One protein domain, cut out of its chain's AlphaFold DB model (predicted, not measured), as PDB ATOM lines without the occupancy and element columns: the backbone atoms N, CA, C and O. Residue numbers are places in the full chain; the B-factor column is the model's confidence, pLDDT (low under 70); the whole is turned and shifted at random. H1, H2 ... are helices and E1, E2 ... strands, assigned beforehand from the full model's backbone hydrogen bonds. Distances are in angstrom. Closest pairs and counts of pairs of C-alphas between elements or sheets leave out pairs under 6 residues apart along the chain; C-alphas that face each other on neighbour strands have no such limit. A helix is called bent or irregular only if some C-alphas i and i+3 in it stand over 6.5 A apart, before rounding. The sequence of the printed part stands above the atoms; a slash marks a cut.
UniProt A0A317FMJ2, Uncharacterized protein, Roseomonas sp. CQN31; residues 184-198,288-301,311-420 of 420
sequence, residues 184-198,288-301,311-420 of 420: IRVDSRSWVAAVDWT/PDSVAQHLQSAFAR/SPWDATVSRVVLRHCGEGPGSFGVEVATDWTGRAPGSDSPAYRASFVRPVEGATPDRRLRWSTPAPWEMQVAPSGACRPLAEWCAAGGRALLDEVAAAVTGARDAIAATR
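What this domain is: This is residues 184 to 198, 288 to 301 and 311 to 420 of the 420 residues of an uncharacterized protein of Roseomonas sp. CQN31 (UniProt A0A317FMJ2). A long, twisted sheet, mainly the meander of E2, E3 and E4, has the long arm H2b of a bent helix packed on it; H1 packs on that arm and on the short edge strand E1. The other arm, H2a, makes a corner with H2b near the end of the sheet where E5 pairs with E3. The printed part has 139 residues, with five named strands and two named helices; along the chain E1 comes first, then H1, then the strands E2 to E5, and last H2; the sheet is branched and mixed, with E1 and E2 parallel and the other neighbour pairs antiparallel, and the class is mixed, helices and strands. The whole is compact, with a radius of gyration of the C-alphas of 15.1 A, yet elongated, spanning 52 by 32 by 28 A.

Where its parts are: Find C-alpha 184 at (64.094, 32.860, 54.686), where E1, residues 184 to 186, begins. Beyond the first cut, H1 is residues 288 to 298, 15.2 A long. Beyond the second, E2 runs over residues 313 to 324, 32.4 A. E3, residues 331 to 343, begins at (77.658, 51.752, 37.243) and runs 39.7 A; E4, residues 350 to 358, runs 22.8 A. E5 is residues 387 to 389. H2, residues 390 to 418, was assigned as one helix by its hydrogen bonds but is bent, with C-alphas 397 and 400 8.4 A apart. Its arm H2a, residues 390 to 397, is irregular, with C-alphas 393 and 396 8.2 A apart; H2b, residues 400 to 418, is 26.5 A long and ends at C-alpha 418 at (78.477, 40.524, 66.904).

How they stand to each other: Start at E3. E2 lies on one side of it, an antiparallel hairpin with N 316 and O 339 2.8 A apart. On the other side lie E4, also a hairpin with E3, with N 340 and O 354 2.8 A apart, and E5, antiparallel, with N 332 and O 388 2.8 A apart. E1 is parallel to E2, with N 185 and O 315 2.9 A apart. H2b is on the sheet; its closest C-alphas to E4 are Ala 408 and Arg 358, 5.5 A. H1 only grazes the sheet, with residues 288 to 296. It touches H2b at a steep tilt of 60 degrees, the closest C-alphas being Leu 295 and Ala 406, 6.0 A. H2a and H2b only just touch, with 3 pairs of C-alphas within 8 A, and only at the corner, the closest being Trp 393 and Ala 400, 5.9 A; they are about perpendicular at 86 degrees. Each O i to N i+4 pair is within hydrogen-bond range in H1 and H2b; in H2a 1 of 4 is, and 3 of 5 O i to N i+3 pairs.

The domain as a whole: The farthest C-alphas, Pro 329 and Gly 346, are 52.8 A apart. Residues 199 to 287 and 302 to 310 are not printed, with C-alpha gaps of 23.6 A and 10.6 A. The link from E4 to E5 is long, 28 residues. Mean pLDDT of the printed part is 84.6; residues 189 to 195, 301, 329, 366 to 372 and 376 to 377 are under 70.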
ATOM      1  N   ILE A 184      64.019  31.768  55.654       91.62
ATOM      2  CA  ILE A 184      64.094  32.860  54.686       91.62
ATOM      3  C   ILE A 184      62.712  33.177  54.127       91.62
ATOM      4  O   ILE A 184      61.979  32.275  53.715       91.62
ATOM      5  N   ARG A 185      62.390  34.468  54.055       90.62
ATOM      6  CA  ARG A 185      61.184  34.996  53.415       90.62
ATOM      7  C   ARG A 185      61.525  36.198  52.538       90.62
ATOM      8  O   ARG A 185      62.540  36.861  52.739       90.62
ATOM      9  N   VAL A 186      60.640  36.498  51.598       86.88
ATOM     10  CA  VAL A 186      60.669  37.730  50.806       86.88
ATOM     11  C   VAL A 186      59.327  38.427  51.007       86.88
ATOM     12  O   VAL A 186      58.283  37.819  50.773       86.88
ATOM     13  N   ASP A 187      59.337  39.671  51.486       82.81
ATOM     14  CA  ASP A 187      58.102  40.443  51.651       82.81
ATOM     15  C   ASP A 187      57.685  41.047  50.312       82.81
ATOM     16  O   ASP A 187      58.112  42.143  49.959       82.81
ATOM     17  N   SER A 188      56.803  40.359  49.587       74.06
ATOM     18  CA  SER A 188      56.312  40.796  48.276       74.06
ATOM     19  C   SER A 188      55.570  42.142  48.281       74.06
ATOM     20  O   SER A 188      55.400  42.729  47.216       74.06
ATOM     21  N   ARG A 189      55.130  42.658  49.442       65.50
ATOM     22  CA  ARG A 189      54.436  43.960  49.551       65.50
ATOM     23  C   ARG A 189      55.401  45.134  49.684       65.50
ATOM     24  O   ARG A 189      55.102  46.245  49.234       65.50
ATOM     25  N   SER A 190      56.529  44.893  50.343       62.50
ATOM     26  CA  SER A 190      57.640  45.845  50.456       62.50
ATOM     27  C   SER A 190      58.651  45.670  49.317       62.50
ATOM     28  O   SER A 190      59.439  46.572  49.049       62.50
ATOM     29  N   TRP A 191      58.559  44.555  48.587       62.88
ATOM     30  CA  TRP A 191      59.303  44.259  47.371       62.88
ATOM     31  C   TRP A 191      58.944  45.217  46.240       62.88
ATOM     32  O   TRP A 191      57.781  45.350  45.860       62.88
ATOM     33  N   VAL A 192      59.949  45.850  45.647       62.69
ATOM     34  CA  VAL A 192      59.805  46.646  44.425       62.69
ATOM     35  C   VAL A 192      60.919  46.268  43.477       62.69
ATOM     36  O   VAL A 192      62.055  46.054  43.896       62.69
ATOM     37  N   ALA A 193      60.572  46.180  42.195       59.56
ATOM     38  CA  ALA A 193      61.542  45.969  41.138       59.56
ATOM     39  C   ALA A 193      62.535  47.141  41.125       59.56
ATOM     40  O   ALA A 193      62.161  48.306  41.034       59.56
ATOM     41  N   ALA A 194      63.804  46.791  41.260       58.78
ATOM     42  CA  ALA A 194      64.900  47.628  41.722       58.78
ATOM     43  C   ALA A 194      65.355  48.754  40.766       58.78
ATOM     44  O   ALA A 194      66.283  49.481  41.111       58.78
ATOM     45  N   VAL A 195      64.751  48.890  39.583       67.94
ATOM     46  CA  VAL A 195      65.259  49.730  38.487       67.94
ATOM     47  C   VAL A 195      64.331  50.917  38.236       67.94
ATOM     48  O   VAL A 195      63.207  50.743  37.770       67.94
ATOM     49  N   ASP A 196      64.818  52.131  38.496       74.31
ATOM     50  CA  ASP A 196      64.170  53.368  38.049       74.31
ATOM     51  C   ASP A 196      64.848  53.866  36.769       74.31
ATOM     52  O   ASP A 196      65.880  54.532  36.795       74.31
ATOM     53  N   TRP A 197      64.266  53.526  35.619       74.31
ATOM     54  CA  TRP A 197      64.785  53.948  34.314       74.31
ATOM     55  C   TRP A 197      64.772  55.465  34.120       74.31
ATOM     56  O   TRP A 197      65.625  55.998  33.411       74.31
ATOM     57  N   THR A 198      63.837  56.165  34.763       72.19
ATOM     58  CA  THR A 198      63.791  57.630  34.713       72.19
ATOM     59  C   THR A 198      65.011  58.196  35.420       72.19
ATOM     60  O   THR A 198      65.646  59.113  34.900       72.19
ATOM     61  N   PRO A 288      60.461  37.113  43.704       88.31
ATOM     62  CA  PRO A 288      60.482  36.687  45.105       88.31
ATOM     63  C   PRO A 288      60.808  35.201  45.301       88.31
ATOM     64  O   PRO A 288      61.586  34.861  46.190       88.31
ATOM     65  N   ASP A 289      60.284  34.332  44.432       89.81
ATOM     66  CA  ASP A 289      60.545  32.891  44.474       89.81
ATOM     67  C   ASP A 289      61.995  32.550  44.109       89.81
ATOM     68  O   ASP A 289      62.624  31.749  44.800       89.81
ATOM     69  N   SER A 290      62.562  33.200  43.086       92.12
ATOM     70  CA  SER A 290      63.969  33.038  42.690       92.12
ATOM     71  C   SER A 290      64.914  33.430  43.829       92.12
ATOM     72  O   SER A 290      65.852  32.697  44.152       92.12
ATOM     73  N   VAL A 291      64.638  34.561  44.484       91.94
ATOM     74  CA  VAL A 291      65.413  35.058  45.629       91.94
ATOM     75  C   VAL A 291      65.274  34.118  46.821       91.94
ATOM     76  O   VAL A 291      66.281  33.724  47.412       91.94
ATOM     77  N   ALA A 292      64.049  33.710  47.157       90.94
ATOM     78  CA  ALA A 292      63.800  32.775  48.246       90.94
ATOM     79  C   ALA A 292      64.508  31.433  48.009       90.94
ATOM     80  O   ALA A 292      65.188  30.942  48.910       90.94
ATOM     81  N   GLN A 293      64.416  30.866  46.803       92.81
ATOM     82  CA  GLN A 293      65.080  29.616  46.432       92.81
ATOM     83  C   GLN A 293      66.604  29.742  46.512       92.81
ATOM     84  O   GLN A 293      67.273  28.875  47.084       92.81
ATOM     85  N   HIS A 294      67.163  30.828  45.974       94.62
ATOM     86  CA  HIS A 294      68.597  31.078  46.026       94.62
ATOM     87  C   HIS A 294      69.092  31.169  47.474       94.62
ATOM     88  O   HIS A 294      70.031  30.469  47.852       94.62
ATOM     89  N   LEU A 295      68.428  31.963  48.314       93.75
ATOM     90  CA  LEU A 295      68.792  32.106  49.721       93.75
ATOM     91  C   LEU A 295      68.613  30.796  50.499       93.75
ATOM     92  O   LEU A 295      69.483  30.426  51.279       93.75
ATOM     93  N   GLN A 296      67.540  30.042  50.258       91.31
ATOM     94  CA  GLN A 296      67.371  28.717  50.862       91.31
ATOM     95  C   GLN A 296      68.531  27.784  50.513       91.31
ATOM     96  O   GLN A 296      68.991  27.048  51.382       91.31
ATOM     97  N   SER A 297      69.032  27.834  49.275       91.19
ATOM     98  CA  SER A 297      70.206  27.058  48.871       91.19
ATOM     99  C   SER A 297      71.494  27.546  49.548       91.19
ATOM    100  O   SER A 297      72.273  26.725  50.027       91.19
ATOM    101  N   ALA A 298      71.683  28.864  49.667       91.25
ATOM    102  CA  ALA A 298      72.862  29.475  50.283       91.25
ATOM    103  C   ALA A 298      72.939  29.243  51.805       91.25
ATOM    104  O   ALA A 298      74.028  29.125  52.359       91.25
ATOM    105  N   PHE A 299      71.787  29.142  52.477       89.00
ATOM    106  CA  PHE A 299      71.675  28.955  53.929       89.00
ATOM    107  C   PHE A 299      71.181  27.553  54.331       89.00
ATOM    108  O   PHE A 299      70.791  27.332  55.482       89.00
ATOM    109  N   ALA A 300      71.190  26.587  53.407       83.38
ATOM    110  CA  ALA A 300      70.790  25.216  53.697       83.38
ATOM    111  C   ALA A 300      71.700  24.595  54.773       83.38
ATOM    112  O   ALA A 300      72.926  24.583  54.649       83.38
ATOM    113  N   ARG A 301      71.107  24.017  55.828       69.62
ATOM    114  CA  ARG A 301      71.874  23.222  56.801       69.62
ATOM    115  C   ARG A 301      72.375  21.931  56.133       69.62
ATOM    116  O   ARG A 301      71.594  21.289  55.423       69.62
ATOM    117  N   SER A 311      63.749  26.724  62.641       80.56
ATOM    118  CA  SER A 311      64.634  27.818  63.026       80.56
ATOM    119  C   SER A 311      63.883  28.787  63.948       80.56
ATOM    120  O   SER A 311      62.784  29.200  63.586       80.56
ATOM    121  N   PRO A 312      64.465  29.204  65.090       89.81
ATOM    122  CA  PRO A 312      63.884  30.267  65.912       89.81
ATOM    123  C   PRO A 312      64.016  31.648  65.252       89.81
ATOM    124  O   PRO A 312      63.474  32.627  65.757       89.81
ATOM    125  N   TRP A 313      64.756  31.728  64.144       93.56
ATOM    126  CA  TRP A 313      65.011  32.938  63.378       93.56
ATOM    127  C   TRP A 313      64.228  32.939  62.076       93.56
ATOM    128  O   TRP A 313      64.327  31.970  61.322       93.56
ATOM    129  N   ASP A 314      63.570  34.055  61.781       93.25
ATOM    130  CA  ASP A 314      63.115  34.419  60.443       93.25
ATOM    131  C   ASP A 314      63.964  35.593  59.932       93.25
ATOM    132  O   ASP A 314      64.188  36.566  60.658       93.25
ATOM    133  N   ALA A 315      64.398  35.512  58.675       94.81
ATOM    134  CA  ALA A 315      65.026  36.605  57.946       94.81
ATOM    135  C   ALA A 315      64.180  36.912  56.709       94.81
ATOM    136  O   ALA A 315      63.947  36.043  55.868       94.81
ATOM    137  N   THR A 316      63.695  38.143  56.611       94.06
ATOM    138  CA  THR A 316      62.838  38.607  55.524       94.06
ATOM    139  C   THR A 316      63.593  39.631  54.698       94.06
ATOM    140  O   THR A 316      63.982  40.668  55.229       94.06
ATOM    141  N   VAL A 317      63.792  39.380  53.407       93.19
ATOM    142  CA  VAL A 317      64.256  40.430  52.492       93.19
ATOM    143  C   VAL A 317      63.076  41.353  52.225       93.19
ATOM    144  O   VAL A 317      62.072  40.926  51.649       93.19
ATOM    145  N   SER A 318      63.170  42.596  52.690       88.19
ATOM    146  CA  SER A 318      62.078  43.567  52.603       88.19
ATOM    147  C   SER A 318      62.224  44.511  51.419       88.19
ATOM    148  O   SER A 318      61.221  45.039  50.947       88.19
ATOM    149  N   ARG A 319      63.446  44.705  50.906       87.50
ATOM    150  CA  ARG A 319      63.715  45.586  49.764       87.50
ATOM    151  C   ARG A 319      65.019  45.226  49.055       87.50
ATOM    152  O   ARG A 319      66.008  44.904  49.710       87.50
ATOM    153  N   VAL A 320      65.021  45.372  47.728       88.69
ATOM    154  CA  VAL A 320      66.209  45.348  46.859       88.69
ATOM    155  C   VAL A 320      66.113  46.528  45.891       88.69
ATOM    156  O   VAL A 320      65.076  46.715  45.262       88.69
ATOM    157  N   VAL A 321      67.161  47.347  45.787       85.62
ATOM    158  CA  VAL A 321      67.197  48.551  44.935       85.62
ATOM    159  C   VAL A 321      68.530  48.618  44.197       85.62
ATOM    160  O   VAL A 321      69.576  48.486  44.827       85.62
ATOM    161  N   LEU A 322      68.515  48.864  42.886       85.69
ATOM    162  CA  LEU A 322      69.718  49.170  42.120       85.69
ATOM    163  C   LEU A 322      69.963  50.674  42.231       85.69
ATOM    164  O   LEU A 322      69.145  51.492  41.815       85.69
ATOM    165  N   ARG A 323      71.093  51.034  42.828       85.25
ATOM    166  CA  ARG A 323      71.526  52.412  43.057       85.25
ATOM    167  C   ARG A 323      72.623  52.763  42.071       85.25
ATOM    168  O   ARG A 323      73.572  51.997  41.943       85.25
ATOM    169  N   HIS A 324      72.552  53.931  41.445       84.44
ATOM    170  CA  HIS A 324      73.721  54.481  40.765       84.44
ATOM    171  C   HIS A 324      74.793  54.832  41.810       84.44
ATOM    172  O   HIS A 324      74.488  55.515  42.790       84.44
ATOM    173  N   CYS A 325      76.021  54.343  41.629       83.62
ATOM    174  CA  CYS A 325      77.098  54.436  42.629       83.62
ATOM    175  C   CYS A 325      78.253  55.366  42.241       83.62
ATOM    176  O   CYS A 325      79.203  55.507  42.999       83.62
ATOM    177  N   GLY A 326      78.174  56.043  41.091       73.75
ATOM    178  CA  GLY A 326      79.077  57.149  40.750       73.75
ATOM    179  C   GLY A 326      80.526  56.772  40.410       73.75
ATOM    180  O   GLY A 326      81.262  57.643  39.961       73.75
ATOM    181  N   GLU A 327      80.939  55.506  40.542       73.56
ATOM    182  CA  GLU A 327      82.291  55.038  40.166       73.56
ATOM    183  C   GLU A 327      82.534  54.999  38.642       73.56
ATOM    184  O   GLU A 327      83.643  54.735  38.181       73.56
ATOM    185  N   GLY A 328      81.504  55.267  37.838       70.25
ATOM    186  CA  GLY A 328      81.585  55.365  36.386       70.25
ATOM    187  C   GLY A 328      80.205  55.544  35.750       70.25
ATOM    188  O   GLY A 328      79.188  55.296  36.406       70.25
ATOM    189  N   PRO A 329      80.140  55.975  34.478       69.00
ATOM    190  CA  PRO A 329      78.875  56.109  33.768       69.00
ATOM    191  C   PRO A 329      78.182  54.746  33.652       69.00
ATOM    192  O   PRO A 329      78.722  53.801  33.080       69.00
ATOM    193  N   GLY A 330      76.969  54.650  34.196       77.38
ATOM    194  CA  GLY A 330      76.156  53.435  34.140       77.38
ATOM    195  C   GLY A 330      76.601  52.323  35.092       77.38
ATOM    196  O   GLY A 330      76.267  51.157  34.856       77.38
ATOM    197  N   SER A 331      77.336  52.670  36.152       87.06
ATOM    198  CA  SER A 331      77.658  51.752  37.243       87.06
ATOM    199  C   SER A 331      76.578  51.779  38.326       87.06
ATOM    200  O   SER A 331      76.164  52.835  38.812       87.06
ATOM    201  N   PHE A 332      76.145  50.589  38.722       88.06
ATOM    202  CA  PHE A 332      75.092  50.352  39.695       88.06
ATOM    203  C   PHE A 332      75.570  49.409  40.790       88.06
ATOM    204  O   PHE A 332      76.294  48.455  40.516       88.06
ATOM    205  N   GLY A 333      75.130  49.646  42.019       90.50
ATOM    206  CA  GLY A 333      75.239  48.692  43.114       90.50
ATOM    207  C   GLY A 333      73.866  48.268  43.610       90.50
ATOM    208  O   GLY A 333      72.862  48.931  43.346       90.50
ATOM    209  N   VAL A 334      73.819  47.162  44.347       91.00
ATOM    210  CA  VAL A 334      72.574  46.623  44.904       91.00
ATOM    211  C   VAL A 334      72.478  46.968  46.385       91.00
ATOM    212  O   VAL A 334      73.242  46.461  47.204       91.00
ATOM    213  N   GLU A 335      71.514  47.813  46.736       91.75
ATOM    214  CA  GLU A 335      71.117  48.058  48.120       91.75
ATOM    215  C   GLU A 335      70.067  47.026  48.532       91.75
ATOM    216  O   GLU A 335      69.066  46.834  47.838       91.75
ATOM    217  N   VAL A 336      70.274  46.375  49.675       93.06
ATOM    218  CA  VAL A 336      69.379  45.317  50.166       93.06
ATOM    219  C   VAL A 336      69.019  45.584  51.616       93.06
ATOM    220  O   VAL A 336      69.910  45.721  52.453       93.06
ATOM    221  N   ALA A 337      67.723  45.616  51.926       91.50
ATOM    222  CA  ALA A 337      67.233  45.692  53.296       91.50
ATOM    223  C   ALA A 337      66.658  44.345  53.749       91.50
ATOM    224  O   ALA A 337      65.976  43.646  52.991       91.50
ATOM    225  N   THR A 338      66.945  43.979  54.998       94.12
ATOM    226  CA  THR A 338      66.488  42.732  55.612       94.12
ATOM    227  C   THR A 338      65.925  42.980  57.004       94.12
ATOM    228  O   THR A 338      66.513  43.703  57.804       94.12
ATOM    229  N   ASP A 339      64.805  42.337  57.309       91.31
ATOM    230  CA  ASP A 339      64.182  42.315  58.626       91.31
ATOM    231  C   ASP A 339      64.397  40.955  59.282       91.31
ATOM    232  O   ASP A 339      64.109  39.907  58.707       91.31
ATOM    233  N   TRP A 340      64.877  40.972  60.516       93.38
ATOM    234  CA  TRP A 340      65.209  39.790  61.294       93.38
ATOM    235  C   TRP A 340      64.336  39.715  62.529       93.38
ATOM    236  O   TRP A 340      64.222  40.689  63.276       93.38
ATOM    237  N   THR A 341      63.755  38.546  62.777       91.12
ATOM    238  CA  THR A 341      63.048  38.231  64.021       91.12
ATOM    239  C   THR A 341      63.569  36.943  64.619       91.12
ATOM    240  O   THR A 341      63.698  35.949  63.913       91.12
ATOM    241  N   GLY A 342      63.806  36.948  65.925       91.06
ATOM    242  CA  GLY A 342      64.132  35.764  66.709       91.06
ATOM    243  C   GLY A 342      63.064  35.510  67.770       91.06
ATOM    244  O   GLY A 342      62.642  36.446  68.453       91.06
ATOM    245  N   ARG A 343      62.605  34.263  67.908       88.94
ATOM    246  CA  ARG A 343      61.572  33.845  68.872       88.94
ATOM    247  C   ARG A 343      62.128  32.824  69.854       88.94
ATOM    248  O   ARG A 343      62.781  31.862  69.453       88.94
ATOM    249  N   ALA A 344      61.845  33.029  71.137       85.56
ATOM    250  CA  ALA A 344      62.154  32.036  72.156       85.56
ATOM    251  C   ALA A 344      61.251  30.797  71.977       85.56
ATOM    252  O   ALA A 344      60.112  30.937  71.518       85.56
ATOM    253  N   PRO A 345      61.715  29.589  72.337       81.31
ATOM    254  CA  PRO A 345      60.883  28.390  72.291       81.31
ATOM    255  C   PRO A 345      59.574  28.581  73.069       81.31
ATOM    256  O   PRO A 345      59.598  28.993  74.225       81.31
ATOM    257  N   GLY A 346      58.436  28.288  72.436       82.00
ATOM    258  CA  GLY A 346      57.112  28.427  73.055       82.00
ATOM    259  C   GLY A 346      56.572  29.861  73.153       82.00
ATOM    260  O   GLY A 346      55.512  30.050  73.738       82.00
ATOM    261  N   SER A 347      57.263  30.857  72.584       79.19
ATOM    262  CA  SER A 347      56.790  32.244  72.521       79.19
ATOM    263  C   SER A 347      56.314  32.622  71.118       79.19
ATOM    264  O   SER A 347      57.051  32.486  70.139       79.19
ATOM    265  N   ASP A 348      55.119  33.207  71.036       74.94
ATOM    266  CA  ASP A 348      54.618  33.838  69.809       74.94
ATOM    267  C   ASP A 348      55.191  35.245  69.587       74.94
ATOM    268  O   ASP A 348      55.228  35.740  68.456       74.94
ATOM    269  N   SER A 349      55.705  35.869  70.649       73.25
ATOM    270  CA  SER A 349      56.330  37.189  70.603       73.25
ATOM    271  C   SER A 349      57.819  37.089  70.244       73.25
ATOM    272  O   SER A 349      58.525  36.232  70.794       73.25
ATOM    273  N   PRO A 350      58.331  37.954  69.346       79.25
ATOM    274  CA  PRO A 350      59.753  37.998  69.027       79.25
ATOM    275  C   PRO A 350      60.554  38.533  70.222       79.25
ATOM    276  O   PRO A 350      60.310  39.643  70.687       79.25
ATOM    277  N   ALA A 351      61.534  37.756  70.683       81.81
ATOM    278  CA  ALA A 351      62.512  38.166  71.693       81.81
ATOM    279  C   ALA A 351      63.617  39.052  71.096       81.81
ATOM    280  O   ALA A 351      64.266  39.818  71.801       81.81
ATOM    281  N   TYR A 352      63.820  38.963  69.781       85.25
ATOM    282  CA  TYR A 352      64.750  39.796  69.032       85.25
ATOM    283  C   TYR A 352      64.072  40.296  67.767       85.25
ATOM    284  O   TYR A 352      63.412  39.525  67.063       85.25
ATOM    285  N   ARG A 353      64.254  41.574  67.435       84.62
ATOM    286  CA  ARG A 353      63.850  42.089  66.129       84.62
ATOM    287  C   ARG A 353      64.755  43.229  65.689       84.62
ATOM    288  O   ARG A 353      64.845  44.231  66.389       84.62
ATOM    289  N   ALA A 354      65.324  43.117  64.498       84.06
ATOM    290  CA  ALA A 354      66.253  44.083  63.925       84.06
ATOM    291  C   ALA A 354      66.036  44.226  62.416       84.06
ATOM    292  O   ALA A 354      65.421  43.366  61.797       84.06
ATOM    293  N   SER A 355      66.525  45.313  61.845       86.81
ATOM    294  CA  SER A 355      66.391  45.679  60.444       86.81
ATOM    295  C   SER A 355      67.756  46.179  60.019       86.81
ATOM    296  O   SER A 355      68.359  47.022  60.686       86.81
ATOM    297  N   PHE A 356      68.254  45.622  58.934       92.56
ATOM    298  CA  PHE A 356      69.580  45.896  58.419       92.56
ATOM    299  C   PHE A 356      69.462  46.347  56.978       92.56
ATOM    300  O   PHE A 356      68.595  45.875  56.246       92.56
ATOM    301  N   VAL A 357      70.362  47.222  56.569       92.62
ATOM    302  CA  VAL A 357      70.549  47.619  55.183       92.62
ATOM    303  C   VAL A 357      72.000  47.365  54.819       92.62
ATOM    304  O   VAL A 357      72.912  47.737  55.553       92.62
ATOM    305  N   ARG A 358      72.230  46.722  53.682       95.06
ATOM    306  CA  ARG A 358      73.535  46.724  53.033       95.06
ATOM    307  C   ARG A 358      73.526  47.868  52.023       95.06
ATOM    308  O   ARG A 358      72.863  47.726  50.994       95.06
ATOM    309  N   PRO A 359      74.144  49.018  52.342       92.19
ATOM    310  CA  PRO A 359      74.124  50.176  51.462       92.19
ATOM    311  C   PRO A 359      75.069  49.967  50.281       92.19
ATOM    312  O   PRO A 359      75.928  49.087  50.301       92.19
ATOM    313  N   VAL A 360      74.941  50.827  49.279       91.31
ATOM    314  CA  VAL A 360      75.918  50.959  48.196       91.31
ATOM    315  C   VAL A 360      76.744  52.207  48.478       91.31
ATOM    316  O   VAL A 360      76.188  53.283  48.697       91.31
ATOM    317  N   GLU A 361      78.065  52.064  48.524       88.44
ATOM    318  CA  GLU A 361      78.959  53.194  48.779       88.44
ATOM    319  C   GLU A 361      78.887  54.209  47.629       88.44
ATOM    320  O   GLU A 361      78.695  53.837  46.474       88.44
ATOM    321  N   GLY A 362      78.936  55.505  47.953       80.81
ATOM    322  CA  GLY A 362      78.819  56.579  46.958       80.81
ATOM    323  C   GLY A 362      77.430  56.743  46.322       80.81
ATOM    324  O   GLY A 362      77.224  57.671  45.541       80.81
ATOM    325  N   ALA A 363      76.450  55.897  46.664       83.25
ATOM    326  CA  ALA A 363      75.106  56.007  46.114       83.25
ATOM    327  C   ALA A 363      74.407  57.296  46.561       83.25
ATOM    328  O   ALA A 363      74.273  57.584  47.753       83.25
ATOM    329  N   THR A 364      73.902  58.052  45.588       70.88
ATOM    330  CA  THR A 364      73.129  59.269  45.858       70.88
ATOM    331  C   THR A 364      71.655  58.911  46.084       70.88
ATOM    332  O   THR A 364      71.088  58.139  45.305       70.88
ATOM    333  N   PRO A 365      70.992  59.439  47.133       73.31
ATOM    334  CA  PRO A 365      69.560  59.238  47.325       73.31
ATOM    335  C   PRO A 365      68.746  59.793  46.150       73.31
ATOM    336  O   PRO A 365      68.792  60.989  45.873       73.31
ATOM    337  N   ASP A 366      67.938  58.949  45.509       68.94
ATOM    338  CA  ASP A 366      67.011  59.388  44.463       68.94
ATOM    339  C   ASP A 366      65.616  59.598  45.051       68.94
ATOM    340  O   ASP A 366      64.991  58.649  45.522       68.94
ATOM    341  N   ARG A 367      65.129  60.843  45.068       67.88
ATOM    342  CA  ARG A 367      63.828  61.208  45.660       67.88
ATOM    343  C   ARG A 367      62.621  60.638  44.905       67.88
ATOM    344  O   ARG A 367      61.525  60.652  45.459       67.88
ATOM    345  N   ARG A 368      62.806  60.159  43.673       64.38
ATOM    346  CA  ARG A 368      61.772  59.503  42.855       64.38
ATOM    347  C   ARG A 368      61.509  58.072  43.312       64.38
ATOM    348  O   ARG A 368      60.396  57.570  43.162       64.38
ATOM    349  N   LEU A 369      62.498  57.437  43.938       63.31
ATOM    350  CA  LEU A 369      62.338  56.116  44.526       63.31
ATOM    351  C   LEU A 369      61.489  56.190  45.796       63.31
ATOM    352  O   LEU A 369      61.742  57.000  46.691       63.31
ATOM    353  N   ARG A 370      60.549  55.243  45.938       62.59
ATOM    354  CA  ARG A 370      59.739  55.069  47.160       62.59
ATOM    355  C   ARG A 370      60.602  54.976  48.424       62.59
ATOM    356  O   ARG A 370      60.197  55.467  49.474       62.59
ATOM    357  N   TRP A 371      61.792  54.383  48.314       67.75
ATOM    358  CA  TRP A 371      62.796  54.354  49.380       67.75
ATOM    359  C   TRP A 371      64.077  55.051  48.935       67.75
ATOM    360  O   TRP A 371      65.124  54.432  48.753       67.75
ATOM    361  N   SER A 372      63.971  56.363  48.745       68.94
ATOM    362  CA  SER A 372      65.092  57.234  48.393       68.94
ATOM    363  C   SER A 372      66.282  57.096  49.341       68.94
ATOM    364  O   SER A 372      67.415  56.958  48.890       68.94
ATOM    365  N   THR A 373      66.020  57.067  50.645       71.31
ATOM    366  CA  THR A 373      67.030  56.927  51.696       71.31
ATOM    367  C   THR A 373      66.764  55.665  52.506       71.31
ATOM    368  O   THR A 373      65.588  55.351  52.733       71.31
ATOM    369  N   PRO A 374      67.809  54.987  53.010       72.19
ATOM    370  CA  PRO A 374      67.639  53.991  54.052       72.19
ATOM    371  C   PRO A 374      66.806  54.545  55.201       72.19
ATOM    372  O   PRO A 374      66.877  55.734  55.540       72.19
ATOM    373  N   ALA A 375      65.981  53.688  55.781       70.06
ATOM    374  CA  ALA A 375      65.214  54.091  56.933       70.06
ATOM    375  C   ALA A 375      66.168  54.329  58.114       70.06
ATOM    376  O   ALA A 375      67.132  53.589  58.282       70.06
ATOM    377  N   PRO A 376      65.917  55.330  58.973       60.72
ATOM    378  CA  PRO A 376      66.849  55.680  60.046       60.72
ATOM    379  C   PRO A 376      67.030  54.573  61.096       60.72
ATOM    380  O   PRO A 376      67.963  54.647  61.887       60.72
ATOM    381  N   TRP A 377      66.144  53.572  61.122       67.50
ATOM    382  CA  TRP A 377      66.248  52.389  61.980       67.50
ATOM    383  C   TRP A 377      66.941  51.205  61.298       67.50
ATOM    384  O   TRP A 377      67.149  50.185  61.943       67.50
ATOM    385  N   GLU A 378      67.256  51.274  60.007       78.06
ATOM    386  CA  GLU A 378      68.025  50.222  59.350       78.06
ATOM    387  C   GLU A 378      69.503  50.386  59.710       78.06
ATOM    388  O   GLU A 378      70.117  51.420  59.444       78.06
ATOM    389  N   MET A 379      70.091  49.357  60.311       85.06
ATOM    390  CA  MET A 379      71.523  49.347  60.592       85.06
ATOM    391  C   MET A 379      72.320  48.989  59.353       85.06
ATOM    392  O   MET A 379      72.023  48.000  58.684       85.06
ATOM    393  N   GLN A 380      73.379  49.743  59.096       91.06
ATOM    394  CA  GLN A 380      74.277  49.435  57.996       91.06
ATOM    395  C   GLN A 380      75.117  48.195  58.308       91.06
ATOM    396  O   GLN A 380      75.686  48.081  59.395       91.06
ATOM    397  N   VAL A 381      75.199  47.279  57.345       92.81
ATOM    398  CA  VAL A 381      76.077  46.105  57.411       92.81
ATOM    399  C   VAL A 381      77.209  46.238  56.405       92.81
ATOM    400  O   VAL A 381      77.000  46.681  55.275       92.81
ATOM    401  N   ALA A 382      78.406  45.851  56.834       87.12
ATOM    402  CA  ALA A 382      79.601  45.826  56.004       87.12
ATOM    403  C   ALA A 382      79.846  44.417  55.421       87.12
ATOM    404  O   ALA A 382      79.434  43.427  56.034       87.12
ATOM    405  N   PRO A 383      80.561  44.309  54.285       91.19
ATOM    406  CA  PRO A 383      80.966  45.415  53.412       91.19
ATOM    407  C   PRO A 383      79.779  45.975  52.613       91.19
ATOM    408  O   PRO A 383      78.759  45.301  52.444       91.19
ATOM    409  N   SER A 384      79.930  47.192  52.089       91.44
ATOM    410  CA  SER A 384      78.971  47.806  51.161       91.44
ATOM    411  C   SER A 384      78.735  46.932  49.912       91.44
ATOM    412  O   SER A 384      79.515  46.028  49.593       91.44
ATOM    413  N   GLY A 385      77.619  47.168  49.221       89.12
ATOM    414  CA  GLY A 385      77.293  46.560  47.930       89.12
ATOM    415  C   GLY A 385      78.343  46.900  46.874       89.12
ATOM    416  O   GLY A 385      78.800  48.041  46.817       89.12
ATOM    417  N   ALA A 386      78.719  45.924  46.045       90.50
ATOM    418  CA  ALA A 386      79.667  46.164  44.959       90.50
ATOM    419  C   ALA A 386      79.049  47.078  43.890       90.50
ATOM    420  O   ALA A 386      77.882  46.913  43.533       90.50
ATOM    421  N   CYS A 387      79.842  48.005  43.357       91.00
ATOM    422  CA  CYS A 387      79.475  48.856  42.233       91.00
ATOM    423  C   CYS A 387      79.953  48.204  40.923       91.00
ATOM    424  O   CYS A 387      81.120  47.836  40.801       91.00
ATOM    425  N   ARG A 388      79.047  47.989  39.961       90.88
ATOM    426  CA  ARG A 388      79.335  47.289  38.695       90.88
ATOM    427  C   ARG A 388      78.582  47.905  37.517       90.88
ATOM    428  O   ARG A 388      77.464  48.385  37.716       90.88
ATOM    429  N   PRO A 389      79.108  47.835  36.284       89.81
ATOM    430  CA  PRO A 389      78.354  48.204  35.088       89.81
ATOM    431  C   PRO A 389      77.011  47.464  34.994       89.81
ATOM    432  O   PRO A 389      76.940  46.270  35.295       89.81
ATOM    433  N   LEU A 390      75.958  48.134  34.505       86.62
ATOM    434  CA  LEU A 390      74.609  47.547  34.388       86.62
ATOM    435  C   LEU A 390      74.590  46.180  33.679       86.62
ATOM    436  O   LEU A 390      73.864  45.273  34.078       86.62
ATOM    437  N   ALA A 391      75.426  46.021  32.652       87.62
ATOM    438  CA  ALA A 391      75.551  44.785  31.883       87.62
ATOM    439  C   ALA A 391      75.974  43.574  32.733       87.62
ATOM    440  O   ALA A 391      75.509  42.463  32.479       87.62
ATOM    441  N   GLU A 392      76.816  43.768  33.752       90.69
ATOM    442  CA  GLU A 392      77.267  42.678  34.625       90.69
ATOM    443  C   GLU A 392      76.129  42.124  35.483       90.69
ATOM    444  O   GLU A 392      76.070  40.918  35.718       90.69
ATOM    445  N   TRP A 393      75.178  42.970  35.890       89.69
ATOM    446  CA  TRP A 393      73.998  42.537  36.642       89.69
ATOM    447  C   TRP A 393      73.043  41.676  35.820       89.69
ATOM    448  O   TRP A 393      72.238  40.946  36.388       89.69
ATOM    449  N   CYS A 394      73.141  41.745  34.496       88.56
ATOM    450  CA  CYS A 394      72.328  40.970  33.563       88.56
ATOM    451  C   CYS A 394      73.056  39.747  33.010       88.56
ATOM    452  O   CYS A 394      72.433  38.856  32.432       88.56
ATOM    453  N   ALA A 395      74.368  39.669  33.206       88.00
ATOM    454  CA  ALA A 395      75.140  38.496  32.852       88.00
ATOM    455  C   ALA A 395      74.745  37.291  33.723       88.00
ATOM    456  O   ALA A 395      74.219  37.427  34.831       88.00
ATOM    457  N   ALA A 396      75.000  36.086  33.203       85.69
ATOM    458  CA  ALA A 396      74.788  34.822  33.913       85.69
ATOM    459  C   ALA A 396      73.402  34.698  34.589       85.69
ATOM    460  O   ALA A 396      73.291  34.187  35.703       85.69
ATOM    461  N   GLY A 397      72.343  35.198  33.938       85.25
ATOM    462  CA  GLY A 397      70.971  35.110  34.448       85.25
ATOM    463  C   GLY A 397      70.709  35.941  35.708       85.25
ATOM    464  O   GLY A 397      69.848  35.578  36.502       85.25
ATOM    465  N   GLY A 398      71.476  37.012  35.938       88.06
ATOM    466  CA  GLY A 398      71.337  37.848  37.131       88.06
ATOM    467  C   GLY A 398      71.931  37.232  38.394       88.06
ATOM    468  O   GLY A 398      71.584  37.625  39.506       88.06
ATOM    469  N   ARG A 399      72.849  36.268  38.249       92.31
ATOM    470  CA  ARG A 399      73.475  35.578  39.383       92.31
ATOM    471  C   ARG A 399      74.174  36.537  40.350       92.31
ATOM    472  O   ARG A 399      74.009  36.384  41.556       92.31
ATOM    473  N   ALA A 400      74.869  37.547  39.827       92.50
ATOM    474  CA  ALA A 400      75.534  38.557  40.646       92.50
ATOM    475  C   ALA A 400      74.547  39.295  41.569       92.50
ATOM    476  O   ALA A 400      74.858  39.517  42.732       92.50
ATOM    477  N   LEU A 401      73.331  39.608  41.095       91.94
ATOM    478  CA  LEU A 401      72.296  40.242  41.924       91.94
ATOM    479  C   LEU A 401      71.899  39.355  43.104       91.94
ATOM    480  O   LEU A 401      71.806  39.821  44.238       91.94
ATOM    481  N   LEU A 402      71.670  38.070  42.834       93.94
ATOM    482  CA  LEU A 402      71.299  37.101  43.858       93.94
ATOM    483  C   LEU A 402      72.414  36.913  44.896       93.94
ATOM    484  O   LEU A 402      72.127  36.872  46.093       93.94
ATOM    485  N   ASP A 403      73.671  36.870  44.449       95.31
ATOM    486  CA  ASP A 403      74.827  36.761  45.340       95.31
ATOM    487  C   ASP A 403      74.968  38.015  46.236       95.31
ATOM    488  O   ASP A 403      75.263  37.882  47.424       95.31
ATOM    489  N   GLU A 404      74.666  39.226  45.741       94.94
ATOM    490  CA  GLU A 404      74.634  40.441  46.577       94.94
ATOM    491  C   GLU A 404      73.513  40.404  47.632       94.94
ATOM    492  O   GLU A 404      73.718  40.843  48.771       94.94
ATOM    493  N   VAL A 405      72.342  39.847  47.293       95.00
ATOM    494  CA  VAL A 405      71.252  39.626  48.259       95.00
ATOM    495  C   VAL A 405      71.678  38.618  49.327       95.00
ATOM    496  O   VAL A 405      71.485  38.867  50.520       95.00
ATOM    497  N   ALA A 406      72.317  37.511  48.940       96.00
ATOM    498  CA  ALA A 406      72.851  36.530  49.882       96.00
ATOM    499  C   ALA A 406      73.941  37.123  50.790       96.00
ATOM    500  O   ALA A 406      73.951  36.864  51.999       96.00
ATOM    501  N   ALA A 407      74.817  37.967  50.243       96.25
ATOM    502  CA  ALA A 407      75.829  38.684  51.008       96.25
ATOM    503  C   ALA A 407      75.206  39.679  52.003       96.25
ATOM    504  O   ALA A 407      75.673  39.768  53.136       96.25
ATOM    505  N   ALA A 408      74.111  40.362  51.649       95.88
ATOM    506  CA  ALA A 408      73.390  41.236  52.578       95.88
ATOM    507  C   ALA A 408      72.753  40.469  53.747       95.88
ATOM    508  O   ALA A 408      72.893  40.874  54.902       95.88
ATOM    509  N   VAL A 409      72.103  39.333  53.467       96.38
ATOM    510  CA  VAL A 409      71.556  38.449  54.512       96.38
ATOM    511  C   VAL A 409      72.687  37.915  55.400       96.38
ATOM    512  O   VAL A 409      72.555  37.886  56.621       96.38
ATOM    513  N   THR A 410      73.830  37.552  54.817       96.38
ATOM    514  CA  THR A 410      75.016  37.105  55.566       96.38
ATOM    515  C   THR A 410      75.567  38.211  56.467       96.38
ATOM    516  O   THR A 410      75.759  37.984  57.657       96.38
ATOM    517  N   GLY A 411      75.739  39.427  55.943       96.00
ATOM    518  CA  GLY A 411      76.218  40.572  56.719       96.00
ATOM    519  C   GLY A 411      75.294  40.918  57.888       96.00
ATOM    520  O   GLY A 411      75.764  41.166  58.994       96.00
ATOM    521  N   ALA A 412      73.975  40.856  57.685       96.06
ATOM    522  CA  ALA A 412      72.996  41.045  58.756       96.06
ATOM    523  C   ALA A 412      73.081  39.950  59.826       96.06
ATOM    524  O   ALA A 412      73.103  40.253  61.019       96.06
ATOM    525  N   ARG A 413      73.203  38.681  59.421       95.69
ATOM    526  CA  ARG A 413      73.416  37.555  60.341       95.69
ATOM    527  C   ARG A 413      74.651  37.769  61.217       95.69
ATOM    528  O   ARG A 413      74.594  37.566  62.430       95.69
ATOM    529  N   ASP A 414      75.756  38.162  60.596       94.81
ATOM    530  CA  ASP A 414      77.040  38.323  61.271       94.81
ATOM    531  C   ASP A 414      77.026  39.561  62.187       94.81
ATOM    532  O   ASP A 414      77.531  39.504  63.308       94.81
ATOM    533  N   ALA A 415      76.334  40.634  61.786       92.50
ATOM    534  CA  ALA A 415      76.075  41.791  62.641       92.50
ATOM    535  C   ALA A 415      75.243  41.423  63.882       92.50
ATOM    536  O   ALA A 415      75.591  41.838  64.984       92.50
ATOM    537  N   ILE A 416      74.197  40.594  63.746       92.94
ATOM    538  CA  ILE A 416      73.435  40.070  64.897       92.94
ATOM    539  C   ILE A 416      74.362  39.285  65.829       92.94
ATOM    540  O   ILE A 416      74.348  39.505  67.040       92.94
ATOM    541  N   ALA A 417      75.189  38.392  65.278       91.44
ATOM    542  CA  ALA A 417      76.125  37.586  66.058       91.44
ATOM    543  C   ALA A 417      77.148  38.441  66.831       91.44
ATOM    544  O   ALA A 417      77.507  38.089  67.954       91.44
ATOM    545  N   ALA A 418      77.566  39.575  66.266       88.88
ATOM    546  CA  ALA A 418      78.477  40.524  66.904       88.88
ATOM    547  C   ALA A 418      77.852  41.295  68.083       88.88
ATOM    548  O   ALA A 418      78.582  41.890  68.870       88.88
ATOM    549  N   THR A 419      76.521  41.271  68.244       80.50
ATOM    550  CA  THR A 419      75.828  41.884  69.398       80.50
ATOM    551  C   THR A 419      75.755  40.985  70.636       80.50
ATOM    552  O   THR A 419      75.007  41.295  71.567       80.50
ATOM    553  N   ARG A 420      76.458  39.847  70.630       77.88
ATOM    554  CA  ARG A 420      76.524  38.933  71.772       77.88
ATOM    555  C   ARG A 420      77.231  39.557  72.971       77.88
ATOM    556  O   ARG A 420      78.250  40.250  72.775       77.88
TER     557      ARG A 420